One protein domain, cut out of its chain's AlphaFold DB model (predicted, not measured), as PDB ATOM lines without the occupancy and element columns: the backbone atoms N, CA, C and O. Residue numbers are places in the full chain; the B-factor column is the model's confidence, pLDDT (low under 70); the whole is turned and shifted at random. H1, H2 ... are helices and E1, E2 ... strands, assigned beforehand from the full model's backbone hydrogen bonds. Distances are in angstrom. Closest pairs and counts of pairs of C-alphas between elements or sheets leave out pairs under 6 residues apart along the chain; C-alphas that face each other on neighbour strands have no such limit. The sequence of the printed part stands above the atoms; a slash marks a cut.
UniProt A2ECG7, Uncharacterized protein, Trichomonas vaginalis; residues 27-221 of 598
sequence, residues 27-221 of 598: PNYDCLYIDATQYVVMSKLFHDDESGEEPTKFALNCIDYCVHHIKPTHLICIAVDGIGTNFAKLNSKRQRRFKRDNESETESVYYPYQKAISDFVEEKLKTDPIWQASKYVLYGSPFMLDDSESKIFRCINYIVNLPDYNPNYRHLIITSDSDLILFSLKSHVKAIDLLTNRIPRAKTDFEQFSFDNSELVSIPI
ATOM      1  N   PRO A  27     197.781 199.592 155.049       84.94
ATOM      2  CA  PRO A  27     197.469 200.528 153.987       84.94
ATOM      3  C   PRO A  27     196.323 201.464 154.381       84.94
ATOM      4  O   PRO A  27     195.512 201.140 155.249       84.94
ATOM      5  N   ASN A  28     196.213 202.597 153.690       90.12
ATOM      6  CA  ASN A  28     195.013 203.424 153.774       90.12
ATOM      7  C   ASN A  28     193.867 202.735 153.024       90.12
ATOM      8  O   ASN A  28     194.071 202.240 151.912       90.12
ATOM      9  N   TYR A  29     192.675 202.738 153.617       94.69
ATOM     10  CA  TYR A  29     191.463 202.185 153.018       94.69
ATOM     11  C   TYR A  29     190.380 203.254 152.936       94.69
ATOM     12  O   TYR A  29     190.144 203.982 153.896       94.69
ATOM     13  N   ASP A  30     189.705 203.328 151.793       96.44
ATOM     14  CA  ASP A  30     188.620 204.282 151.560       96.44
ATOM     15  C   ASP A  30     187.281 203.730 152.060       96.44
ATOM     16  O   ASP A  30     186.427 204.480 152.534       96.44
ATOM     17  N   CYS A  31     187.102 202.410 151.955       98.00
ATOM     18  CA  CYS A  31     185.881 201.708 152.325       98.00
ATOM     19  C   CYS A  31     186.160 200.683 153.429       98.00
ATOM     20  O   CYS A  31     186.980 199.783 153.246       98.00
ATOM     21  N   LEU A  32     185.434 200.778 154.540       98.44
ATOM     22  CA  LEU A  32     185.498 199.854 155.668       98.44
ATOM     23  C   LEU A  32     184.183 199.082 155.794       98.44
ATOM     24  O   LEU A  32     183.117 199.685 155.877       98.44
ATOM     25  N   TYR A  33     184.266 197.758 155.868       98.44
ATOM     26  CA  TYR A  33     183.135 196.858 156.084       98.44
ATOM     27  C   TYR A  33     183.366 196.093 157.385       98.44
ATOM     28  O   TYR A  33     184.398 195.443 157.547       98.44
ATOM     29  N   ILE A  34     182.426 196.177 158.318       97.44
ATOM     30  CA  ILE A  34     182.529 195.581 159.646       97.44
ATOM     31  C   ILE A  34     181.460 194.501 159.768       97.44
ATOM     32  O   ILE A  34     180.265 194.801 159.789       97.44
ATOM     33  N   ASP A  35     181.897 193.251 159.894       95.25
ATOM     34  CA  ASP A  35     181.058 192.154 160.367       95.25
ATOM     35  C   ASP A  35     180.865 192.310 161.880       95.25
ATOM     36  O   ASP A  35     181.645 191.818 162.693       95.25
ATOM     37  N   ALA A  36     179.855 193.084 162.270       93.06
ATOM     38  CA  ALA A  36     179.603 193.435 163.660       93.06
ATOM     39  C   ALA A  36     179.055 192.257 164.478       93.06
ATOM     40  O   ALA A  36     179.144 192.290 165.708       93.06
ATOM     41  N   THR A  37     178.572 191.189 163.828       88.94
ATOM     42  CA  THR A  37     178.123 189.952 164.487       88.94
ATOM     43  C   THR A  37     179.177 189.420 165.455       88.94
ATOM     44  O   THR A  37     178.841 189.001 166.562       88.94
ATOM     45  N   GLN A  38     180.463 189.500 165.101       87.56
ATOM     46  CA  GLN A  38     181.540 189.034 165.975       87.56
ATOM     47  C   GLN A  38     181.604 189.781 167.310       87.56
ATOM     48  O   GLN A  38     181.809 189.159 168.349       87.56
ATOM     49  N   TYR A  39     181.378 191.096 167.300       88.00
ATOM     50  CA  TYR A  39     181.428 191.918 168.507       88.00
ATOM     51  C   TYR A  39     180.178 191.728 169.366       88.00
ATOM     52  O   TYR A  39     180.286 191.688 170.588       88.00
ATOM     53  N   VAL A  40     179.020 191.512 168.732       85.31
ATOM     54  CA  VAL A  40     177.774 191.115 169.413       85.31
ATOM     55  C   VAL A  40     177.915 189.744 170.086       85.31
ATOM     56  O   VAL A  40     177.350 189.495 171.147       85.31
ATOM     57  N   VAL A  41     178.674 188.822 169.491       81.38
ATOM     58  CA  VAL A  41     178.967 187.525 170.116       81.38
ATOM     59  C   VAL A  41     179.978 187.678 171.258       81.38
ATOM     60  O   VAL A  41     179.793 187.063 172.306       81.38
ATOM     61  N   MET A  42     181.019 188.502 171.087       81.94
ATOM     62  CA  MET A  42     182.041 188.749 172.117       81.94
ATOM     63  C   MET A  42     181.494 189.455 173.349       81.94
ATOM     64  O   MET A  42     181.900 189.118 174.459       81.94
ATOM     65  N   SER A  43     180.562 190.395 173.176       81.69
ATOM     66  CA  SER A  43     179.966 191.136 174.289       81.69
ATOM     67  C   SER A  43     179.289 190.225 175.314       81.69
ATOM     68  O   SER A  43     179.179 190.585 176.480       81.69
ATOM     69  N   LYS A  44     178.909 188.999 174.932       73.12
ATOM     70  CA  LYS A  44     178.334 188.021 175.864       73.12
ATOM     71  C   LYS A  44     179.297 187.557 176.940       73.12
ATOM     72  O   LYS A  44     178.854 187.194 178.021       73.12
ATOM     73  N   LEU A  45     180.597 187.598 176.664       72.19
ATOM     74  CA  LEU A  45     181.615 187.267 177.656       72.19
ATOM     75  C   LEU A  45     181.679 188.311 178.789       72.19
ATOM     76  O   LEU A  45     182.279 188.019 179.817       72.19
ATOM     77  N   PHE A  46     181.028 189.473 178.624       65.62
ATOM     78  CA  PHE A  46     180.898 190.524 179.640       65.62
ATOM     79  C   PHE A  46     179.609 190.458 180.465       65.62
ATOM     80  O   PHE A  46     179.515 191.161 181.466       65.62
ATOM     81  N   HIS A  47     178.613 189.644 180.082       58.09
ATOM     82  CA  HIS A  47     177.350 189.566 180.834       58.09
ATOM     83  C   HIS A  47     177.542 189.064 182.282       58.09
ATOM     84  O   HIS A  47     176.682 189.336 183.115       58.09
ATOM     85  N   ASP A  48     178.672 188.414 182.588       53.94
ATOM     86  CA  ASP A  48     178.989 187.822 183.897       53.94
ATOM     87  C   ASP A  48     180.044 188.608 184.717       53.94
ATOM     88  O   ASP A  48     180.641 188.044 185.635       53.94
ATOM     89  N   ASP A  49     180.333 189.883 184.400       48.00
ATOM     90  CA  ASP A  49     181.402 190.648 185.075       48.00
ATOM     91  C   ASP A  49     180.936 191.738 186.057       48.00
ATOM     92  O   ASP A  49     180.088 192.575 185.756       48.00
ATOM     93  N   GLU A  50     181.627 191.813 187.203       49.22
ATOM     94  CA  GLU A  50     181.526 192.848 188.253       49.22
ATOM     95  C   GLU A  50     181.948 194.266 187.782       49.22
ATOM     96  O   GLU A  50     181.930 195.216 188.564       49.22
ATOM     97  N   SER A  51     182.338 194.425 186.508       54.78
ATOM     98  CA  SER A  51     182.883 195.665 185.922       54.78
ATOM     99  C   SER A  51     181.847 196.774 185.685       54.78
ATOM    100  O   SER A  51     182.214 197.947 185.592       54.78
ATOM    101  N   GLY A  52     180.561 196.422 185.585       52.59
ATOM    102  CA  GLY A  52     179.461 197.370 185.386       52.59
ATOM    103  C   GLY A  52     179.319 197.962 183.973       52.59
ATOM    104  O   GLY A  52     178.476 198.841 183.791       52.59
ATOM    105  N   GLU A  53     180.090 197.523 182.965       56.62
ATOM    106  CA  GLU A  53     179.876 197.950 181.569       56.62
ATOM    107  C   GLU A  53     178.786 197.128 180.865       56.62
ATOM    108  O   GLU A  53     178.802 195.900 180.866       56.62
ATOM    109  N   GLU A  54     177.843 197.815 180.212       76.44
ATOM    110  CA  GLU A  54     176.771 197.174 179.447       76.44
ATOM    111  C   GLU A  54     177.330 196.462 178.189       76.44
ATOM    112  O   GLU A  54     178.030 197.096 177.395       76.44
ATOM    113  N   PRO A  55     176.986 195.187 177.922       80.88
ATOM    114  CA  PRO A  55     177.462 194.430 176.752       80.88
ATOM    115  C   PRO A  55     177.240 195.126 175.405       80.88
ATOM    116  O   PRO A  55     178.097 195.072 174.519       80.88
ATOM    117  N   THR A  56     176.128 195.846 175.260       84.25
ATOM    118  CA  THR A  56     175.846 196.669 174.080       84.25
ATOM    119  C   THR A  56     176.951 197.703 173.857       84.25
ATOM    120  O   THR A  56     177.505 197.804 172.762       84.25
ATOM    121  N   LYS A  57     177.344 198.418 174.917       86.88
ATOM    122  CA  LYS A  57     178.391 199.444 174.888       86.88
ATOM    123  C   LYS A  57     179.745 198.864 174.478       86.88
ATOM    124  O   LYS A  57     180.451 199.489 173.692       86.88
ATOM    125  N   PHE A  58     180.086 197.655 174.935       86.56
ATOM    126  CA  PHE A  58     181.315 196.975 174.512       86.56
ATOM    127  C   PHE A  58     181.373 196.779 172.988       86.56
ATOM    128  O   PHE A  58     182.376 197.115 172.351       86.56
ATOM    129  N   ALA A  59     180.296 196.268 172.383       88.44
ATOM    130  CA  ALA A  59     180.267 196.052 170.938       88.44
ATOM    131  C   ALA A  59     180.335 197.373 170.158       88.44
ATOM    132  O   ALA A  59     181.067 197.458 169.172       88.44
ATOM    133  N   LEU A  60     179.627 198.410 170.624       92.50
ATOM    134  CA  LEU A  60     179.680 199.750 170.031       92.50
ATOM    135  C   LEU A  60     181.096 200.339 170.093       92.50
ATOM    136  O   LEU A  60     181.593 200.828 169.082       92.50
ATOM    137  N   ASN A  61     181.787 200.200 171.228       91.69
ATOM    138  CA  ASN A  61     183.180 200.628 171.379       91.69
ATOM    139  C   ASN A  61     184.123 199.883 170.420       91.69
ATOM    140  O   ASN A  61     185.050 200.484 169.879       91.69
ATOM    141  N   CYS A  62     183.894 198.590 170.169       91.19
ATOM    142  CA  CYS A  62     184.685 197.829 169.196       91.19
ATOM    143  C   CYS A  62     184.474 198.328 167.760       91.19
ATOM    144  O   CYS A  62     185.439 198.465 167.004       91.19
ATOM    145  N   ILE A  63     183.224 198.619 167.386       94.81
ATOM    146  CA  ILE A  63     182.886 199.211 166.082       94.81
ATOM    147  C   ILE A  63     183.549 200.590 165.952       94.81
ATOM    148  O   ILE A  63     184.198 200.868 164.943       94.81
ATOM    149  N   ASP A  64     183.450 201.422 166.991       96.56
ATOM    150  CA  ASP A  64     184.064 202.750 167.042       96.56
ATOM    151  C   ASP A  64     185.578 202.698 166.870       96.56
ATOM    152  O   ASP A  64     186.151 203.433 166.064       96.56
ATOM    153  N   TYR A  65     186.222 201.775 167.585       93.75
ATOM    154  CA  TYR A  65     187.653 201.538 167.496       93.75
ATOM    155  C   TYR A  65     188.071 201.197 166.062       93.75
ATOM    156  O   TYR A  65     189.051 201.750 165.565       93.75
ATOM    157  N   CYS A  66     187.314 200.342 165.364       94.00
ATOM    158  CA  CYS A  66     187.593 200.004 163.968       94.00
ATOM    159  C   CYS A  66     187.552 201.245 163.064       94.00
ATOM    160  O   CYS A  66     188.476 201.464 162.277       94.00
ATOM    161  N   VAL A  67     186.519 202.082 163.199       96.94
ATOM    162  CA  VAL A  67     186.377 203.318 162.412       96.94
ATOM    163  C   VAL A  67     187.523 204.292 162.702       96.94
ATOM    164  O   VAL A  67     188.127 204.824 161.772       96.94
ATOM    165  N   HIS A  68     187.900 204.465 163.969       95.56
ATOM    166  CA  HIS A  68     188.997 205.345 164.385       95.56
ATOM    167  C   HIS A  68     190.385 204.856 163.977       95.56
ATOM    168  O   HIS A  68     191.282 205.671 163.734       95.56
ATOM    169  N   HIS A  69     190.582 203.541 163.926       91.38
ATOM    170  CA  HIS A  69     191.858 202.946 163.555       91.38
ATOM    171  C   HIS A  69     192.079 203.003 162.041       91.38
ATOM    172  O   HIS A  69     193.174 203.336 161.593       91.38
ATOM    173  N   ILE A  70     191.035 202.718 161.257       94.25
ATOM    174  CA  ILE A  70     191.115 202.659 159.791       94.25
ATOM    175  C   ILE A  70     190.920 204.033 159.143       94.25
ATOM    176  O   ILE A  70     191.568 204.323 158.142       94.25
ATOM    177  N   LYS A  71     190.070 204.890 159.724       96.50
ATOM    178  CA  LYS A  71     189.737 206.241 159.236       96.50
ATOM    179  C   LYS A  71     189.275 206.261 157.767       96.50
ATOM    180  O   LYS A  71     189.865 206.976 156.954       96.50
ATOM    181  N   PRO A  72     188.235 205.481 157.415       97.06
ATOM    182  CA  PRO A  72     187.728 205.430 156.048       97.06
ATOM    183  C   PRO A  72     187.197 206.795 155.591       97.06
ATOM    184  O   PRO A  72     186.571 207.538 156.352       97.06
ATOM    185  N   THR A  73     187.435 207.117 154.323       94.44
ATOM    186  CA  THR A  73     187.098 208.414 153.711       94.44
ATOM    187  C   THR A  73     185.864 208.352 152.815       94.44
ATOM    188  O   THR A  73     185.241 209.379 152.550       94.44
ATOM    189  N   HIS A  74     185.477 207.165 152.346       96.06
ATOM    190  CA  HIS A  74     184.379 206.995 151.400       96.06
ATOM    191  C   HIS A  74     183.191 206.245 152.002       96.06
ATOM    192  O   HIS A  74     182.059 206.711 151.875       96.06
ATOM    193  N   LEU A  75     183.426 205.116 152.670       97.44
ATOM    194  CA  LEU A  75     182.353 204.246 153.150       97.44
ATOM    195  C   LEU A  75     182.674 203.626 154.509       97.44
ATOM    196  O   LEU A  75     183.740 203.041 154.691       97.44
ATOM    197  N   ILE A  76     181.672 203.620 155.385       98.62
ATOM    198  CA  ILE A  76     181.560 202.690 156.514       98.62
ATOM    199  C   ILE A  76     180.333 201.806 156.257       98.62
ATOM    200  O   ILE A  76     179.240 202.325 156.070       98.62
ATOM    201  N   CYS A  77     180.482 200.483 156.234       97.81
ATOM    202  CA  CYS A  77     179.368 199.531 156.223       97.81
ATOM    203  C   CYS A  77     179.425 198.684 157.498       97.81
ATOM    204  O   CYS A  77     180.450 198.074 157.794       97.81
ATOM    205  N   ILE A  78     178.331 198.647 158.255       97.50
ATOM    206  CA  ILE A  78     178.177 197.838 159.469       97.50
ATOM    207  C   ILE A  78     177.123 196.778 159.174       97.50
ATOM    208  O   ILE A  78     175.973 197.111 158.890       97.50
ATOM    209  N   ALA A  79     177.503 195.507 159.241       93.75
ATOM    210  CA  ALA A  79     176.612 194.388 158.971       93.75
ATOM    211  C   ALA A  79     176.468 193.505 160.210       93.75
ATOM    212  O   ALA A  79     177.458 193.078 160.799       93.75
ATOM    213  N   VAL A  80     175.228 193.215 160.589       90.38
ATOM    214  CA  VAL A  80     174.889 192.303 161.687       90.38
ATOM    215  C   VAL A  80     174.069 191.155 161.120       90.38
ATOM    216  O   VAL A  80     173.237 191.368 160.239       90.38
ATOM    217  N   ASP A  81     174.283 189.943 161.614       85.12
ATOM    218  CA  ASP A  81     173.552 188.751 161.195       85.12
ATOM    219  C   ASP A  81     172.040 188.919 161.349       85.12
ATOM    220  O   ASP A  81     171.543 189.373 162.380       85.12
ATOM    221  N   GLY A  82     171.307 188.508 160.315       77.88
ATOM    222  CA  GLY A  82     169.885 188.229 160.429       77.88
ATOM    223  C   GLY A  82     169.614 186.889 161.117       77.88
ATOM    224  O   GLY A  82     170.471 185.997 161.188       77.88
ATOM    225  N   ILE A  83     168.376 186.721 161.579       68.31
ATOM    226  CA  ILE A  83     167.901 185.495 162.250       68.31
ATOM    227  C   ILE A  83     167.872 184.285 161.289       68.31
ATOM    228  O   ILE A  83     167.989 183.140 161.718       68.31
ATOM    229  N   GLY A  84     167.837 184.510 159.974       62.69
ATOM    230  CA  GLY A  84     167.985 183.448 158.979       62.69
ATOM    231  C   GLY A  84     167.849 183.978 157.560       62.69
ATOM    232  O   GLY A  84     166.803 184.482 157.190       62.69
ATOM    233  N   THR A  85     168.899 183.845 156.754       62.62
ATOM    234  CA  THR A  85     168.988 184.413 155.393       62.62
ATOM    235  C   THR A  85     168.008 183.807 154.409       62.62
ATOM    236  O   THR A  85     167.409 184.493 153.579       62.62
ATOM    237  N   ASN A  86     167.882 182.496 154.535       76.00
ATOM    238  CA  ASN A  86     167.083 181.576 153.761       76.00
ATOM    239  C   ASN A  86     166.960 180.279 154.575       76.00
ATOM    240  O   ASN A  86     167.673 180.072 155.570       76.00
ATOM    241  N   PHE A  87     166.067 179.394 154.145       81.69
ATOM    242  CA  PHE A  87     165.829 178.129 154.836       81.69
ATOM    243  C   PHE A  87     167.071 177.233 154.901       81.69
ATOM    244  O   PHE A  87     167.294 176.609 155.939       81.69
ATOM    245  N   ALA A  88     167.913 177.220 153.865       84.75
ATOM    246  CA  ALA A  88     169.148 176.439 153.866       84.75
ATOM    247  C   ALA A  88     170.108 176.851 155.000       84.75
ATOM    248  O   ALA A  88     170.525 176.018 155.807       84.75
ATOM    249  N   LYS A  89     170.422 178.148 155.145       81.06
ATOM    250  CA  LYS A  89     171.288 178.640 156.234       81.06
ATOM    251  C   LYS A  89     170.616 178.461 157.595       81.06
ATOM    252  O   LYS A  89     171.301 178.115 158.558       81.06
ATOM    253  N   LEU A  90     169.300 178.676 157.691       80.00
ATOM    254  CA  LEU A  90     168.544 178.464 158.928       80.00
ATOM    255  C   LEU A  90     168.653 177.008 159.399       80.00
ATOM    256  O   LEU A  90     168.970 176.764 160.563       80.00
ATOM    257  N   ASN A  91     168.441 176.049 158.498       82.38
ATOM    258  CA  ASN A  91     168.568 174.627 158.793       82.38
ATOM    259  C   ASN A  91     169.986 174.292 159.276       82.38
ATOM    260  O   ASN A  91     170.169 173.674 160.324       82.38
ATOM    261  N   SER A  92     171.005 174.822 158.604       80.12
ATOM    262  CA  SER A  92     172.398 174.639 159.015       80.12
ATOM    263  C   SER A  92     172.748 175.304 160.347       80.12
ATOM    264  O   SER A  92     173.588 174.787 161.091       80.12
ATOM    265  N   LYS A  93     172.127 176.445 160.687       77.44
ATOM    266  CA  LYS A  93     172.223 177.057 162.023       77.44
ATOM    267  C   LYS A  93     171.539 176.159 163.066       77.44
ATOM    268  O   LYS A  93     172.134 175.936 164.118       77.44
ATOM    269  N   ARG A  94     170.359 175.590 162.774       79.31
ATOM    270  CA  ARG A  94     169.649 174.634 163.654       79.31
ATOM    271  C   ARG A  94     170.485 173.386 163.929       79.31
ATOM    272  O   ARG A  94     170.753 173.092 165.089       79.31
ATOM    273  N   GLN A  95     170.986 172.716 162.893       77.00
ATOM    274  CA  GLN A  95     171.805 171.505 163.036       77.00
ATOM    275  C   GLN A  95     173.065 171.743 163.883       77.00
ATOM    276  O   GLN A  95     173.392 170.952 164.769       77.00
ATOM    277  N   ARG A  96     173.753 172.876 163.675       74.88
ATOM    278  CA  ARG A  96     174.942 173.245 164.466       74.88
ATOM    279  C   ARG A  96     174.652 173.454 165.951       74.88
ATOM    280  O   ARG A  96     175.564 173.277 166.756       74.88
ATOM    281  N   ARG A  97     173.431 173.847 166.318       71.38
ATOM    282  CA  ARG A  97     173.051 174.041 167.725       71.38
ATOM    283  C   ARG A  97     172.938 172.720 168.460       71.38
ATOM    284  O   ARG A  97     173.450 172.630 169.563       71.38
ATOM    285  N   PHE A  98     172.379 171.689 167.830       69.69
ATOM    286  CA  PHE A  98     172.303 170.363 168.448       69.69
ATOM    287  C   PHE A  98     173.696 169.764 168.709       69.69
ATOM    288  O   PHE A  98     173.916 169.115 169.731       69.69
ATOM    289  N   LYS A  99     174.683 170.065 167.849       67.94
ATOM    290  CA  LYS A  99     176.075 169.621 168.035       67.94
ATOM    291  C   LYS A  99     176.827 170.327 169.178       67.94
ATOM    292  O   LYS A  99     177.855 169.814 169.605       67.94
ATOM    293  N   ARG A 100     176.374 171.483 169.681       63.94
ATOM    294  CA  ARG A 100     177.070 172.230 170.751       63.94
ATOM    295  C   ARG A 100     176.370 172.011 172.095       63.94
ATOM    296  O   ARG A 100     175.175 172.236 172.191       63.94
ATOM    297  N   ASP A 101     177.116 171.618 173.131       51.56
ATOM    298  CA  ASP A 101     176.575 171.449 174.497       51.56
ATOM    299  C   ASP A 101     176.240 172.779 175.188       51.56
ATOM    300  O   ASP A 101     175.410 172.820 176.091       51.56
ATOM    301  N   ASN A 102     176.828 173.885 174.724       50.78
ATOM    302  CA  ASN A 102     176.450 175.224 175.159       50.78
ATOM    303  C   ASN A 102     175.345 175.759 174.251       50.78
ATOM    304  O   ASN A 102     175.605 176.351 173.199       50.78
ATOM    305  N   GLU A 103     174.109 175.574 174.701       46.84
ATOM    306  CA  GLU A 103     172.878 176.152 174.160       46.84
ATOM    307  C   GLU A 103     172.811 177.682 174.339       46.84
ATOM    308  O   GLU A 103     171.735 178.229 174.577       46.84
ATOM    309  N   SER A 104     173.938 178.403 174.279       46.16
ATOM    310  CA  SER A 104     173.901 179.837 174.531       46.16
ATOM    311  C   SER A 104     173.055 180.519 173.458       46.16
ATOM    312  O   SER A 104     173.303 180.407 172.250       46.16
ATOM    313  N   GLU A 105     172.012 181.178 173.957       48.56
ATOM    314  CA  GLU A 105     170.953 181.938 173.303       48.56
ATOM    315  C   GLU A 105     171.545 182.976 172.341       48.56
ATOM    316  O   GLU A 105     171.662 184.168 172.617       48.56
ATOM    317  N   THR A 106     172.050 182.519 171.198       48.47
ATOM    318  CA  THR A 106     172.881 183.353 170.326       48.47
ATOM    319  C   THR A 106     172.058 184.451 169.663       48.47
ATOM    320  O   THR A 106     172.566 185.554 169.489       48.47
ATOM    321  N   GLU A 107     170.769 184.192 169.445       49.28
ATOM    322  CA  GLU A 107     169.821 185.087 168.781       49.28
ATOM    323  C   GLU A 107     169.007 185.993 169.722       49.28
ATOM    324  O   GLU A 107     168.412 186.945 169.223       49.28
ATOM    325  N   SER A 108     169.056 185.807 171.057       46.81
ATOM    326  CA  SER A 108     168.438 186.730 172.049       46.81
ATOM    327  C   SER A 108     169.061 188.111 172.121       46.81
ATOM    328  O   SER A 108     168.510 189.027 172.725       46.81
ATOM    329  N   VAL A 109     170.177 188.287 171.424       51.53
ATOM    330  CA  VAL A 109     171.038 189.452 171.567       51.53
ATOM    331  C   VAL A 109     170.939 190.381 170.359       51.53
ATOM    332  O   VAL A 109     171.436 191.487 170.428       51.53
ATOM    333  N   TYR A 110     170.251 190.035 169.267       62.03
ATOM    334  CA  TYR A 110     170.224 190.936 168.102       62.03
ATOM    335  C   TYR A 110     169.228 192.097 168.230       62.03
ATOM    336  O   TYR A 110     169.502 193.187 167.727       62.03
ATOM    337  N   TYR A 111     168.106 191.907 168.935       62.97
ATOM    338  CA  TYR A 111     167.062 192.935 169.040       62.97
ATOM    339  C   TYR A 111     167.526 194.212 169.771       62.97
ATOM    340  O   TYR A 111     167.334 195.297 169.218       62.97
ATOM    341  N   PRO A 112     168.214 194.144 170.933       67.75
ATOM    342  CA  PRO A 112     168.729 195.352 171.589       67.75
ATOM    343  C   PRO A 112     169.742 196.118 170.722       67.75
ATOM    344  O   PRO A 112     169.813 197.345 170.765       67.75
ATOM    345  N   TYR A 113     170.495 195.400 169.884       77.75
ATOM    346  CA  TYR A 113     171.590 195.962 169.096       77.75
ATOM    347  C   TYR A 113     171.102 196.639 167.817       77.75
ATOM    348  O   TYR A 113     171.785 197.534 167.327       77.75
ATOM    349  N   GLN A 114     169.918 196.276 167.309       78.81
ATOM    350  CA  GLN A 114     169.284 196.966 166.183       78.81
ATOM    351  C   GLN A 114     169.207 198.473 166.437       78.81
ATOM    352  O   GLN A 114     169.719 199.280 165.661       78.81
ATOM    353  N   LYS A 115     168.529 198.843 167.528       81.50
ATOM    354  CA  LYS A 115     168.293 200.244 167.859       81.50
ATOM    355  C   LYS A 115     169.571 200.895 168.374       81.50
ATOM    356  O   LYS A 115     169.920 201.973 167.913       81.50
ATOM    357  N   ALA A 116     170.312 200.204 169.243       88.94
ATOM    358  CA  ALA A 116     171.528 200.751 169.832       88.94
ATOM    359  C   ALA A 116     172.598 201.113 168.789       88.94
ATOM    360  O   ALA A 116     173.212 202.166 168.910       88.94
ATOM    361  N   ILE A 117     172.809 200.287 167.752       91.62
ATOM    362  CA  ILE A 117     173.764 200.611 166.679       91.62
ATOM    363  C   ILE A 117     173.274 201.810 165.862       91.62
ATOM    364  O   ILE A 117     174.075 202.690 165.563       91.62
ATOM    365  N   SER A 118     171.982 201.867 165.520       90.81
ATOM    366  CA  SER A 118     171.420 202.998 164.768       90.81
ATOM    367  C   SER A 118     171.577 204.313 165.534       90.81
ATOM    368  O   SER A 118     172.169 205.256 165.011       90.81
ATOM    369  N   ASP A 119     171.128 204.347 166.792       93.12
ATOM    370  CA  ASP A 119     171.197 205.528 167.659       93.12
ATOM    371  C   ASP A 119     172.658 205.968 167.874       93.12
ATOM    372  O   ASP A 119     172.983 207.155 167.784       93.12
ATOM    373  N   PHE A 120     173.566 205.007 168.082       95.88
ATOM    374  CA  PHE A 120     174.998 205.260 168.232       95.88
ATOM    375  C   PHE A 120     175.617 205.895 166.982       95.88
ATOM    376  O   PHE A 120     176.343 206.885 167.078       95.88
ATOM    377  N   VAL A 121     175.329 205.352 165.796       96.56
ATOM    378  CA  VAL A 121     175.848 205.903 164.537       96.56
ATOM    379  C   VAL A 121     175.306 207.314 164.304       96.56
ATOM    380  O   VAL A 121     176.066 208.195 163.905       96.56
ATOM    381  N   GLU A 122     174.027 207.566 164.591       95.94
ATOM    382  CA  GLU A 122     173.444 208.909 164.493       95.94
ATOM    383  C   GLU A 122     174.117 209.917 165.434       95.94
ATOM    384  O   GLU A 122     174.343 211.070 165.053       95.94
ATOM    385  N   GLU A 123     174.448 209.508 166.661       97.50
ATOM    386  CA  GLU A 123     175.201 210.335 167.605       97.50
ATOM    387  C   GLU A 123     176.616 210.620 167.087       97.50
ATOM    388  O   GLU A 123     177.057 211.775 167.076       97.50
ATOM    389  N   LYS A 124     177.317 209.595 166.594       98.12
ATOM    390  CA  LYS A 124     178.664 209.730 166.026       98.12
ATOM    391  C   LYS A 124     178.693 210.640 164.807       98.12
ATOM    392  O   LYS A 124     179.553 211.511 164.713       98.12
ATOM    393  N   LEU A 125     177.710 210.539 163.919       97.62
ATOM    394  CA  LEU A 125     177.580 211.439 162.772       97.62
ATOM    395  C   LEU A 125     177.366 212.906 163.183       97.62
ATOM    396  O   LEU A 125     177.725 213.805 162.423       97.62
ATOM    397  N   LYS A 126     176.843 213.184 164.385       97.19
ATOM    398  CA  LYS A 126     176.697 214.550 164.924       97.19
ATOM    399  C   LYS A 126     177.953 215.050 165.641       97.19
ATOM    400  O   LYS A 126     178.220 216.249 165.611       97.19
ATOM    401  N   THR A 127     178.700 214.161 166.289       97.81
ATOM    402  CA  THR A 127     179.724 214.533 167.284       97.81
ATOM    403  C   THR A 127     181.163 214.247 166.860       97.81
ATOM    404  O   THR A 127     182.078 214.873 167.395       97.81
ATOM    405  N   ASP A 128     181.383 213.346 165.903       98.25
ATOM    406  CA  ASP A 128     182.692 212.755 165.638       98.25
ATOM    407  C   ASP A 128     183.182 213.030 164.199       98.25
ATOM    408  O   ASP A 128     182.625 212.491 163.232       98.25
ATOM    409  N   PRO A 129     184.251 213.835 164.019       97.75
ATOM    410  CA  PRO A 129     184.779 214.176 162.701       97.75
ATOM    411  C   PRO A 129     185.244 212.978 161.865       97.75
ATOM    412  O   PRO A 129     185.226 213.056 160.636       97.75
ATOM    413  N   ILE A 130     185.674 211.876 162.493       97.12
ATOM    414  CA  ILE A 130     186.151 210.693 161.758       97.12
ATOM    415  C   ILE A 130     184.964 209.964 161.125       97.12
ATOM    416  O   ILE A 130     185.019 209.608 159.949       97.12
ATOM    417  N   TRP A 131     183.863 209.816 161.860       98.00
ATOM    418  CA  TRP A 131     182.618 209.268 161.316       98.00
ATOM    419  C   TRP A 131     182.006 210.179 160.249       98.00
ATOM    420  O   TRP A 131     181.506 209.705 159.228       98.00
ATOM    421  N   GLN A 132     182.097 211.496 160.443       97.31
ATOM    422  CA  GLN A 132     181.625 212.485 159.474       97.31
ATOM    423  C   GLN A 132     182.415 212.473 158.161       97.31
ATOM    424  O   GLN A 132     181.856 212.865 157.133       97.31
ATOM    425  N   ALA A 133     183.673 212.020 158.161       96.31
ATOM    426  CA  ALA A 133     184.534 212.039 156.979       96.31
ATOM    427  C   ALA A 133     184.040 211.116 155.851       96.31
ATOM    428  O   ALA A 133     184.115 211.494 154.684       96.31
ATOM    429  N   SER A 134     183.501 209.938 156.182       95.75
ATOM    430  CA  SER A 134     183.015 208.966 155.191       95.75
ATOM    431  C   SER A 134     181.789 209.474 154.434       95.75
ATOM    432  O   SER A 134     180.826 209.920 155.049       95.75
ATOM    433  N   LYS A 135     181.781 209.393 153.099       95.81
ATOM    434  CA  LYS A 135     180.649 209.836 152.255       95.81
ATOM    435  C   LYS A 135     179.352 209.061 152.535       95.81
ATOM    436  O   LYS A 135     178.283 209.670 152.539       95.81
ATOM    437  N   TYR A 136     179.457 207.763 152.803       96.44
ATOM    438  CA  TYR A 136     178.333 206.858 153.055       96.44
ATOM    439  C   TYR A 136     178.510 206.114 154.383       96.44
ATOM    440  O   TYR A 136     179.621 205.681 154.701       96.44
ATOM    441  N   VAL A 137     177.416 205.915 155.127       97.69
ATOM    442  CA  VAL A 137     177.391 205.027 156.303       97.69
ATOM    443  C   VAL A 137     176.227 204.053 156.170       97.69
ATOM    444  O   VAL A 137     175.082 204.391 156.454       97.69
ATOM    445  N   LEU A 138     176.531 202.847 155.695       96.25
ATOM    446  CA  LEU A 138     175.555 201.808 155.396       96.25
ATOM    447  C   LEU A 138     175.377 200.863 156.582       96.25
ATOM    448  O   LEU A 138     176.346 200.377 157.161       96.25
ATOM    449  N   TYR A 139     174.131 200.551 156.903       94.75
ATOM    450  CA  TYR A 139     173.773 199.653 157.985       94.75
ATOM    451  C   TYR A 139     172.923 198.494 157.467       94.75
ATOM    452  O   TYR A 139     171.789 198.671 157.012       94.75
ATOM    453  N   GLY A 140     173.503 197.294 157.529       91.44
ATOM    454  CA  GLY A 140     172.835 196.019 157.305       91.44
ATOM    455  C   GLY A 140     172.299 195.484 158.628       91.44
ATOM    456  O   GLY A 140     173.030 194.858 159.398       91.44
ATOM    457  N   SER A 141     171.026 195.748 158.889       85.81
ATOM    458  CA  SER A 141     170.407 195.540 160.196       85.81
ATOM    459  C   SER A 141     170.037 194.071 160.464       85.81
ATOM    460  O   SER A 141     169.782 193.332 159.507       85.81
ATOM    461  N   PRO A 142     169.963 193.601 161.724       80.62
ATOM    462  CA  PRO A 142     169.517 192.239 162.049       80.62
ATOM    463  C   PRO A 142     168.065 191.918 161.643       80.62
ATOM    464  O   PRO A 142     167.706 190.745 161.575       80.62
ATOM    465  N   PHE A 143     167.232 192.921 161.337       79.69
ATOM    466  CA  PHE A 143     165.872 192.707 160.813       79.69
ATOM    467  C   PHE A 143     165.837 192.279 159.348       79.69
ATOM    468  O   PHE A 143     164.830 191.773 158.860       79.69
ATOM    469  N   MET A 144     166.937 192.458 158.625       80.62
ATOM    470  CA  MET A 144     167.085 191.860 157.311       80.62
ATOM    471  C   MET A 144     167.405 190.373 157.459       80.62
ATOM    472  O   MET A 144     168.296 190.011 158.228       80.62
ATOM    473  N   LEU A 145     166.758 189.536 156.646       76.19
ATOM    474  CA  LEU A 145     166.996 188.090 156.628       76.19
ATOM    475  C   LEU A 145     168.469 187.746 156.410       76.19
ATOM    476  O   LEU A 145     168.997 186.885 157.106       76.19
ATOM    477  N   ASP A 146     169.115 188.429 155.462       80.44
ATOM    478  CA  ASP A 146     170.490 188.173 155.020       80.44
ATOM    479  C   ASP A 146     171.507 188.114 156.184       80.44
ATOM    480  O   ASP A 146     171.314 188.700 157.250       80.44
ATOM    481  N   ASP A 147     172.609 187.395 155.988       83.25
ATOM    482  CA  ASP A 147     173.680 187.244 156.973       83.25
ATOM    483  C   ASP A 147     174.661 188.399 156.806       83.25
ATOM    484  O   ASP A 147     174.557 189.181 155.847       83.25
ATOM    485  N   SER A 148     175.560 188.580 157.773       88.06
ATOM    486  CA  SER A 148     176.505 189.690 157.703       88.06
ATOM    487  C   SER A 148     177.377 189.595 156.449       88.06
ATOM    488  O   SER A 148     177.623 190.624 155.815       88.06
ATOM    489  N   GLU A 149     177.730 188.381 156.008       88.75
ATOM    490  CA  GLU A 149     178.460 188.126 154.766       88.75
ATOM    491  C   GLU A 149     177.715 188.694 153.549       88.75
ATOM    492  O   GLU A 149     178.237 189.546 152.823       88.75
ATOM    493  N   SER A 150     176.458 188.285 153.351       87.56
ATOM    494  CA  SER A 150     175.650 188.743 152.218       87.56
ATOM    495  C   SER A 150     175.384 190.249 152.283       87.56
ATOM    496  O   SER A 150     175.406 190.925 151.255       87.56
ATOM    497  N   LYS A 151     175.175 190.814 153.479       89.44
ATOM    498  CA  LYS A 151     174.981 192.264 153.680       89.44
ATOM    499  C   LYS A 151     176.213 193.069 153.284       89.44
ATOM    500  O   LYS A 151     176.073 194.080 152.595       89.44
ATOM    501  N   ILE A 152     177.407 192.608 153.659       94.19
ATOM    502  CA  ILE A 152     178.674 193.233 153.258       94.19
ATOM    503  C   ILE A 152     178.800 193.233 151.735       94.19
ATOM    504  O   ILE A 152     179.064 194.278 151.143       94.19
ATOM    505  N   PHE A 153     178.547 192.102 151.073       92.44
ATOM    506  CA  PHE A 153     178.670 192.035 149.613       92.44
ATOM    507  C   PHE A 153     177.558 192.778 148.872       92.44
ATOM    508  O   PHE A 153     177.804 193.300 147.784       92.44
ATOM    509  N   ARG A 154     176.383 192.959 149.484       89.38
ATOM    510  CA  ARG A 154     175.374 193.918 149.011       89.38
ATOM    511  C   ARG A 154     175.851 195.369 149.137       89.38
ATOM    512  O   ARG A 154     175.695 196.110 148.171       89.38
ATOM    513  N   CYS A 155     176.459 195.766 150.264       92.38
ATOM    514  CA  CYS A 155     177.087 197.089 150.420       92.38
ATOM    515  C   CYS A 155     178.148 197.319 149.327       92.38
ATOM    516  O   CYS A 155     178.138 198.360 148.673       92.38
ATOM    517  N   ILE A 156     179.041 196.340 149.109       93.31
ATOM    518  CA  ILE A 156     180.074 196.405 148.063       93.31
ATOM    519  C   ILE A 156     179.410 196.581 146.698       93.31
ATOM    520  O   ILE A 156     179.718 197.540 145.999       93.31
ATOM    521  N   ASN A 157     178.466 195.705 146.338       90.19
ATOM    522  CA  ASN A 157     177.800 195.755 145.038       90.19
ATOM    523  C   ASN A 157     177.066 197.086 144.812       90.19
ATOM    524  O   ASN A 157     177.098 197.617 143.708       90.19
ATOM    525  N   TYR A 158     176.440 197.656 145.844       89.75
ATOM    526  CA  TYR A 158     175.819 198.978 145.758       89.75
ATOM    527  C   TYR A 158     176.850 200.064 145.427       89.75
ATOM    528  O   TYR A 158     176.698 200.769 144.433       89.75
ATOM    529  N   ILE A 159     177.928 200.157 146.213       90.25
ATOM    530  CA  ILE A 159     178.933 201.217 146.070       90.25
ATOM    531  C   ILE A 159     179.677 201.130 144.739       90.25
ATOM    532  O   ILE A 159     179.870 202.156 144.092       90.25
ATOM    533  N   VAL A 160     180.051 199.930 144.286       90.56
ATOM    534  CA  VAL A 160     180.802 199.775 143.027       90.56
ATOM    535  C   VAL A 160     179.972 200.064 141.773       90.56
ATOM    536  O   VAL A 160     180.538 200.285 140.704       90.56
ATOM    537  N   ASN A 161     178.640 200.058 141.886       88.81
ATOM    538  CA  ASN A 161     177.728 200.405 140.794       88.81
ATOM    539  C   ASN A 161     177.261 201.870 140.844       88.81
ATOM    540  O   ASN A 161     176.486 202.284 139.977       88.81
ATOM    541  N   LEU A 162     177.718 202.670 141.815       88.75
ATOM    542  CA  LEU A 162     177.442 204.105 141.814       88.75
ATOM    543  C   LEU A 162     178.133 204.785 140.615       88.75
ATOM    544  O   LEU A 162     179.280 204.456 140.304       88.75
ATOM    545  N   PRO A 163     177.484 205.762 139.948       89.25
ATOM    546  CA  PRO A 163     178.045 206.419 138.763       89.25
ATOM    547  C   PRO A 163     179.397 207.109 138.984       89.25
ATOM    548  O   PRO A 163     180.163 207.270 138.038       89.25
ATOM    549  N   ASP A 164     179.680 207.538 140.214       88.88
ATOM    550  CA  ASP A 164     180.905 208.235 140.608       88.88
ATOM    551  C   ASP A 164     181.903 207.336 141.358       88.88
ATOM    552  O   ASP A 164     182.848 207.838 141.972       88.88
ATOM    553  N   TYR A 165     181.718 206.012 141.313       91.12
ATOM    554  CA  TYR A 165     182.634 205.070 141.947       91.12
ATOM    555  C   TYR A 165     184.051 205.179 141.362       91.12
ATOM    556  O   TYR A 165     184.265 205.092 140.150       91.12
ATOM    557  N   ASN A 166     185.041 205.332 142.243       92.12
ATOM    558  CA  ASN A 166     186.449 205.325 141.866       92.12
ATOM    559  C   ASN A 166     186.997 203.889 141.953       92.12
ATOM    560  O   ASN A 166     187.109 203.357 143.058       92.12
ATOM    561  N   PRO A 167     187.437 203.275 140.840       91.00
ATOM    562  CA  PRO A 167     187.968 201.909 140.845       91.00
ATOM    563  C   PRO A 167     189.290 201.755 141.612       91.00
ATOM    564  O   PRO A 167     189.755 200.636 141.808       91.00
ATOM    565  N   ASN A 168     189.925 202.857 142.028       91.19
ATOM    566  CA  ASN A 168     191.111 202.821 142.884       91.19
ATOM    567  C   ASN A 168     190.781 202.796 144.381       91.19
ATOM    568  O   ASN A 168     191.716 202.733 145.179       91.19
ATOM    569  N   TYR A 169     189.502 202.877 144.770       93.44
ATOM    570  CA  TYR A 169     189.134 202.767 146.175       93.44
ATOM    571  C   TYR A 169     189.602 201.433 146.745       93.44
ATOM    572  O   TYR A 169     189.428 200.378 146.133       93.44
ATOM    573  N   ARG A 170     190.208 201.489 147.931       94.19
ATOM    574  CA  ARG A 170     190.628 200.303 148.673       94.19
ATOM    575  C   ARG A 170     189.575 199.919 149.697       94.19
ATOM    576  O   ARG A 170     189.082 200.757 150.451       94.19
ATOM    577  N   HIS A 171     189.269 198.632 149.736       96.88
ATOM    578  CA  HIS A 171     188.214 198.045 150.545       96.88
ATOM    579  C   HIS A 171     188.841 197.161 151.627       96.88
ATOM    580  O   HIS A 171     189.634 196.275 151.313       96.88
ATOM    581  N   LEU A 172     188.479 197.387 152.889       97.75
ATOM    582  CA  LEU A 172     188.872 196.540 154.012       97.75
ATOM    583  C   LEU A 172     187.646 195.898 154.643       97.75
ATOM    584  O   LEU A 172     186.746 196.606 155.094       97.75
ATOM    585  N   ILE A 173     187.643 194.572 154.737       98.31
ATOM    586  CA  ILE A 173     186.604 193.830 155.450       98.31
ATOM    587  C   ILE A 173     187.170 193.313 156.774       98.31
ATOM    588  O   ILE A 173     188.111 192.523 156.779       98.31
ATOM    589  N   ILE A 174     186.600 193.734 157.901       96.62
ATOM    590  CA  ILE A 174     186.935 193.213 159.228       96.62
ATOM    591  C   ILE A 174     185.950 192.095 159.566       96.62
ATOM    592  O   ILE A 174     184.760 192.353 159.745       96.62
ATOM    593  N   THR A 175     186.443 190.862 159.661       94.56
ATOM    594  CA  THR A 175     185.618 189.678 159.944       94.56
ATOM    595  C   THR A 175     186.444 188.550 160.560       94.56
ATOM    596  O   THR A 175     187.660 188.467 160.382       94.56
ATOM    597  N   SER A 176     185.779 187.634 161.251       89.94
ATOM    598  CA  SER A 176     186.359 186.353 161.661       89.94
ATOM    599  C   SER A 176     186.063 185.209 160.688       89.94
ATOM    600  O   SER A 176     186.663 184.136 160.809       89.94
ATOM    601  N   ASP A 177     185.136 185.422 159.751       89.06
ATOM    602  CA  ASP A 177     184.660 184.398 158.835       89.06
ATOM    603  C   ASP A 177     185.612 184.265 157.641       89.06
ATOM    604  O   ASP A 177     185.928 185.225 156.935       89.06
ATOM    605  N   SER A 178     186.108 183.047 157.418       89.06
ATOM    606  CA  SER A 178     187.012 182.770 156.303       89.06
ATOM    607  C   SER A 178     186.301 182.666 154.959       89.06
ATOM    608  O   SER A 178     186.961 182.785 153.927       89.06
ATOM    609  N   ASP A 179     184.987 182.446 154.956       88.50
ATOM    610  CA  ASP A 179     184.183 182.313 153.743       88.50
ATOM    611  C   ASP A 179     184.182 183.643 152.965       88.50
ATOM    612  O   ASP A 179     184.107 183.631 151.738       88.50
ATOM    613  N   LEU A 180     184.418 184.790 153.625       93.38
ATOM    614  CA  LEU A 180     184.558 186.081 152.939       93.38
ATOM    615  C   LEU A 180     185.768 186.177 152.008       93.38
ATOM    616  O   LEU A 180     185.766 187.027 151.117       93.38
ATOM    617  N   ILE A 181     186.769 185.298 152.139       94.75
ATOM    618  CA  ILE A 181     187.825 185.175 151.123       94.75
ATOM    619  C   ILE A 181     187.195 184.764 149.788       94.75
ATOM    620  O   ILE A 181     187.494 185.355 148.753       94.75
ATOM    621  N   LEU A 182     186.284 183.789 149.825       92.88
ATOM    622  CA  LEU A 182     185.590 183.273 148.652       92.88
ATOM    623  C   LEU A 182     184.645 184.336 148.069       92.88
ATOM    624  O   LEU A 182     184.731 184.646 146.882       92.88
ATOM    625  N   PHE A 183     183.814 184.981 148.896       92.75
ATOM    626  CA  PHE A 183     182.974 186.090 148.417       92.75
ATOM    627  C   PHE A 183     183.806 187.203 147.756       92.75
ATOM    628  O   PHE A 183     183.443 187.706 146.694       92.75
ATOM    629  N   SER A 184     184.954 187.558 148.344       95.06
ATOM    630  CA  SER A 184     185.824 188.608 147.801       95.06
ATOM    631  C   SER A 184     186.390 188.237 146.436       95.06
ATOM    632  O   SER A 184     186.355 189.067 145.529       95.06
ATOM    633  N   LEU A 185     186.848 186.991 146.262       93.56
ATOM    634  CA  LEU A 185     187.314 186.490 144.965       93.56
ATOM    635  C   LEU A 185     186.198 186.560 143.910       93.56
ATOM    636  O   LEU A 185     186.438 187.064 142.810       93.56
ATOM    637  N   LYS A 186     184.973 186.138 144.262       91.12
ATOM    638  CA  LYS A 186     183.828 186.130 143.334       91.12
ATOM    639  C   LYS A 186     183.261 187.519 143.029       91.12
ATOM    640  O   LYS A 186     182.657 187.724 141.982       91.12
ATOM    641  N   SER A 187     183.473 188.497 143.907       91.88
ATOM    642  CA  SER A 187     183.041 189.876 143.647       91.88
ATOM    643  C   SER A 187     183.781 190.542 142.489       91.88
ATOM    644  O   SER A 187     183.314 191.542 141.945       91.88
ATOM    645  N   HIS A 188     184.953 190.008 142.131       89.94
ATOM    646  CA  HIS A 188     185.856 190.562 141.129       89.94
ATOM    647  C   HIS A 188     186.294 192.018 141.389       89.94
ATOM    648  O   HIS A 188     186.805 192.686 140.484       89.94
ATOM    649  N   VAL A 189     186.136 192.511 142.623       91.12
ATOM    650  CA  VAL A 189     186.681 193.791 143.082       91.12
ATOM    651  C   VAL A 189     188.107 193.549 143.565       91.12
ATOM    652  O   VAL A 189     188.335 192.936 144.607       91.12
ATOM    653  N   LYS A 190     189.096 194.011 142.796       85.88
ATOM    654  CA  LYS A 190     190.497 193.628 143.030       85.88
ATOM    655  C   LYS A 190     191.103 194.229 144.299       85.88
ATOM    656  O   LYS A 190     191.965 193.611 144.912       85.88
ATOM    657  N   ALA A 191     190.679 195.427 144.692       92.12
ATOM    658  CA  ALA A 191     191.264 196.186 145.797       92.12
ATOM    659  C   ALA A 191     190.660 195.835 147.176       92.12
ATOM    660  O   ALA A 191     190.437 196.736 147.985       92.12
ATOM    661  N   ILE A 192     190.375 194.552 147.432       95.56
ATOM    662  CA  ILE A 192     189.853 194.060 148.718       95.56
ATOM    663  C   ILE A 192     190.969 193.402 149.535       95.56
ATOM    664  O   ILE A 192     191.627 192.469 149.076       95.56
ATOM    665  N   ASP A 193     191.117 193.827 150.785       96.19
ATOM    666  CA  ASP A 193     191.860 193.108 151.818       96.19
ATOM    667  C   ASP A 193     190.901 192.739 152.971       96.19
ATOM    668  O   ASP A 193     189.896 193.413 153.218       96.19
ATOM    669  N   LEU A 194     191.196 191.657 153.691       97.38
ATOM    670  CA  LEU A 194     190.462 191.239 154.891       97.38
ATOM    671  C   LEU A 194     191.357 191.410 156.114       97.38
ATOM    672  O   LEU A 194     192.504 190.968 156.106       97.38
ATOM    673  N   LEU A 195     190.828 191.975 157.193       95.31
ATOM    674  CA  LEU A 195     191.472 191.958 158.500       95.31
ATOM    675  C   LEU A 195     190.748 190.964 159.395       95.31
ATOM    676  O   LEU A 195     189.571 191.124 159.712       95.31
ATOM    677  N   THR A 196     191.471 189.929 159.798       92.94
ATOM    678  CA  THR A 196     190.882 188.794 160.501       92.94
ATOM    679  C   THR A 196     191.488 188.621 161.877       92.94
ATOM    680  O   THR A 196     192.705 188.654 162.036       92.94
ATOM    681  N   ASN A 197     190.651 188.390 162.880       83.88
ATOM    682  CA  ASN A 197     191.103 188.079 164.230       83.88
ATOM    683  C   ASN A 197     190.318 186.886 164.773       83.88
ATOM    684  O   ASN A 197     189.178 186.627 164.377       83.88
ATOM    685  N   ARG A 198     190.943 186.118 165.661       79.06
ATOM    686  CA  ARG A 198     190.268 185.007 166.315       79.06
ATOM    687  C   ARG A 198     189.336 185.579 167.378       79.06
ATOM    688  O   ARG A 198     189.802 186.156 168.352       79.06
ATOM    689  N   ILE A 199     188.035 185.364 167.203       77.94
ATOM    690  CA  ILE A 199     187.043 185.721 168.218       77.94
ATOM    691  C   ILE A 199     187.273 184.854 169.466       77.94
ATOM    692  O   ILE A 199     187.249 183.618 169.351       77.94
ATOM    693  N   PRO A 200     187.461 185.468 170.644       78.38
ATOM    694  CA  PRO A 200     187.457 184.767 171.919       78.38
ATOM    695  C   PRO A 200     186.154 183.994 172.136       78.38
ATOM    696  O   PRO A 200     185.071 184.496 171.845       78.38
ATOM    697  N   ARG A 201     186.246 182.763 172.648       70.38
ATOM    698  CA  ARG A 201     185.061 181.941 172.979       70.38
ATOM    699  C   ARG A 201     184.909 181.662 174.469       70.38
ATOM    700  O   ARG A 201     183.869 181.164 174.882       70.38
ATOM    701  N   ALA A 202     185.938 181.974 175.242       75.69
ATOM    702  CA  ALA A 202     185.967 181.883 176.688       75.69
ATOM    703  C   ALA A 202     186.527 183.189 177.258       75.69
ATOM    704  O   ALA A 202     187.281 183.891 176.581       75.69
ATOM    705  N   LYS A 203     186.195 183.489 178.515       73.81
ATOM    706  CA  LYS A 203     186.667 184.692 179.214       73.81
ATOM    707  C   LYS A 203     188.201 184.794 179.250       73.81
ATOM    708  O   LYS A 203     188.755 185.849 178.975       73.81
ATOM    709  N   THR A 204     188.893 183.670 179.441       75.94
ATOM    710  CA  THR A 204     190.366 183.597 179.412       75.94
ATOM    711  C   THR A 204     190.970 183.981 178.060       75.94
ATOM    712  O   THR A 204     192.025 184.606 178.006       75.94
ATOM    713  N   ASP A 205     190.310 183.610 176.957       70.12
ATOM    714  CA  ASP A 205     190.754 183.981 175.606       70.12
ATOM    715  C   ASP A 205     190.538 185.477 175.357       70.12
ATOM    716  O   ASP A 205     191.258 186.102 174.580       70.12
ATOM    717  N   PHE A 206     189.508 186.038 175.995       74.62
ATOM    718  CA  PHE A 206     189.115 187.426 175.837       74.62
ATOM    719  C   PHE A 206     190.119 188.377 176.493       74.62
ATOM    720  O   PHE A 206     190.517 189.355 175.871       74.62
ATOM    721  N   GLU A 207     190.615 188.052 177.688       72.44
ATOM    722  CA  GLU A 207     191.659 188.829 178.381       72.44
ATOM    723  C   GLU A 207     192.963 188.954 177.568       72.44
ATOM    724  O   GLU A 207     193.741 189.888 177.759       72.44
ATOM    725  N   GLN A 208     193.201 188.026 176.638       70.50
ATOM    726  CA  GLN A 208     194.362 188.014 175.744       70.50
ATOM    727  C   GLN A 208     194.062 188.611 174.360       70.50
ATOM    728  O   GLN A 208     194.953 188.689 173.506       70.50
ATOM    729  N   PHE A 209     192.812 189.008 174.104       76.81
ATOM    730  CA  PHE A 209     192.405 189.563 172.825       76.81
ATOM    731  C   PHE A 209     193.073 190.917 172.600       76.81
ATOM    732  O   PHE A 209     192.963 191.842 173.399       76.81
ATOM    733  N   SER A 210     193.740 191.048 171.459       78.75
ATOM    734  CA  SER A 210     194.273 192.321 170.997       78.75
ATOM    735  C   SER A 210     194.009 192.460 169.513       78.75
ATOM    736  O   SER A 210     194.231 191.525 168.736       78.75
ATOM    737  N   PHE A 211     193.570 193.650 169.114       77.06
ATOM    738  CA  PHE A 211     193.419 193.995 167.709       77.06
ATOM    739  C   PHE A 211     194.756 193.911 166.956       77.06
ATOM    740  O   PHE A 211     194.771 193.518 165.790       77.06
ATOM    741  N   ASP A 212     195.883 194.157 167.630       78.75
ATOM    742  CA  ASP A 212     197.221 194.045 167.036       78.75
ATOM    743  C   ASP A 212     197.568 192.607 166.622       78.75
ATOM    744  O   ASP A 212     198.382 192.400 165.723       78.75
ATOM    745  N   ASN A 213     196.915 191.601 167.215       84.88
ATOM    746  CA  ASN A 213     197.089 190.193 166.846       84.88
ATOM    747  C   ASN A 213     196.284 189.789 165.597       84.88
ATOM    748  O   ASN A 213     196.250 188.609 165.246       84.88
ATOM    749  N   SER A 214     195.639 190.743 164.922       89.38
ATOM    750  CA  SER A 214     194.918 190.480 163.678       89.38
ATOM    751  C   SER A 214     195.870 190.097 162.539       89.38
ATOM    752  O   SER A 214     197.041 190.475 162.503       89.38
ATOM    753  N   GLU A 215     195.353 189.353 161.571       91.69
ATOM    754  CA  GLU A 215     196.047 188.947 160.354       91.69
ATOM    755  C   GLU A 215     195.363 189.605 159.152       91.69
ATOM    756  O   GLU A 215     194.157 189.439 158.939       91.69
ATOM    757  N   LEU A 216     196.146 190.352 158.380       93.56
ATOM    758  CA  LEU A 216     195.760 190.957 157.118       93.56
ATOM    759  C   LEU A 216     195.897 189.921 155.995       93.56
ATOM    760  O   LEU A 216     196.976 189.364 155.778       93.56
ATOM    761  N   VAL A 217     194.807 189.682 155.276       95.69
ATOM    762  CA  VAL A 217     194.697 188.727 154.173       95.69
ATOM    763  C   VAL A 217     194.453 189.496 152.882       95.69
ATOM    764  O   VAL A 217     193.450 190.194 152.758       95.69
ATOM    765  N   SER A 218     195.356 189.365 151.912       95.12
ATOM    766  CA  SER A 218     195.260 190.092 150.648       95.12
ATOM    767  C   SER A 218     194.647 189.247 149.542       95.12
ATOM    768  O   SER A 218     195.277 188.323 149.022       95.12
ATOM    769  N   ILE A 219     193.413 189.582 149.166       95.69
ATOM    770  CA  ILE A 219     192.657 188.908 148.107       95.69
ATOM    771  C   ILE A 219     193.322 189.037 146.731       95.69
ATOM    772  O   ILE A 219     193.428 188.005 146.066       95.69
ATOM    773  N   PRO A 220     193.836 190.210 146.291       93.06
ATOM    774  CA  PRO A 220     194.526 190.293 145.003       93.06
ATOM    775  C   PRO A 220     195.733 189.350 144.917       93.06
ATOM    776  O   PRO A 220     195.941 188.715 143.886       93.06
ATOM    777  N   ILE A 221     196.470 189.166 146.017       92.88
ATOM    778  CA  ILE A 221     197.585 188.214 146.061       92.88
ATOM    779  C   ILE A 221     197.093 186.765 145.996       92.88
ATOM    780  O   ILE A 221     197.666 185.979 145.245       92.88
TER     781      ILE A 221
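This is residues 27 to 221 of the 598 residues of an uncharacterized protein of Trichomonas vaginalis (UniProt A2ECG7). A twisted six-stranded sheet runs through the middle, with H6 and H7 side by side over one face and H2 and H4 grazing it from the other side. H1 reaches beyond the strand ends, near H8, while H3 lies off to the side and touches no helix; residues 98 to 103, of which 98 belongs to H3, stick out. The printed part has 195 residues, with eight named helices and six named strands in the order E1 H1 H2 E2 H3 H4 H5 E3 H6 E4 H7 E5 H8 E6. The mixed sheet runs E3 E2 E1 E4 E5 E6, and the class is mixed, helices and strands. The whole is compact, with a radius of gyration of the C-alphas of 16.6 A and spans of 48 by 40 by 31 A.

Find C-alpha 31 at (185.881, 201.708, 152.325), where strand E1, residues 31 to 35, begins its 13.4 A. The other strands are E2, 75 to 79; E3, 136 to 140; E4, 171 to 174; E5, 192 to 196; and E6, 215 to 218, which ends at C-alpha 218, (195.260, 190.092, 150.648). The longest helix, H4, residues 110 to 127, runs 25.5 A from (170.224, 190.936, 168.102). Look also for H2, 55 to 70, 23.3 A; H6, 148 to 160, 18.3 A; H3, 87 to 98, 17.0 A; H1, 37 to 46, 15.4 A; H7, 179 to 187, 12.7 A; and the short H5, 129 to 133, and H8, 203 to 207.

Start at E1, parallel to E2 (N 34 and O 77, 2.8 A) and E4 (N 33 and O 172, 2.8 A). E3 is parallel to E2, with N 138 and O 76 at 2.8 A, and E5 to E4, with N 195 and O 173 at 2.8 A. Edge strand E6 is antiparallel to E5, with N 194 and O 217 at 2.8 A. H6 runs along the strands over E2 and E1, at a height over the sheet of 8.2 A; H7 is on the same face, over E5, at 9.4 A. These two helices touch at Glu 149 and Leu 180, C-alphas 6.7 A apart, at a shallow tilt of 23 degrees. E1, H1 H2, E2 and E4, H7, E5 are strand-helix-strand units, parallel neighbour strands joined through helices, with right-handed crossovers. H2, the hub, only grazes the sheet with residues 63 to 70; it touches H1 at a steep tilt of 50 degrees, the closest C-alphas, of Ser 43 and Pro 55, being 4.8 A apart. With residues 56 to 60 alone H2 touches H4, the C-alphas of Thr 56 and Tyr 113 being 6.6 A apart. H5 touches H4 only at the corner. Every O i to N i+4 pair is within hydrogen-bond range in H2, H3, H5, H6, H7 and H8, against 3 of 6 in H1 and 13 of 14 in H4.

The farthest C-alphas, of Glu 50 and Pro 163, are 51.4 A apart. The printed part has no cut, and the link from H3 to H4 is long, with 11 residues. Mean pLDDT of the printed part is 84.7; look for values under 70 at residues 46 to 53, 83 to 85 and 98 to 112.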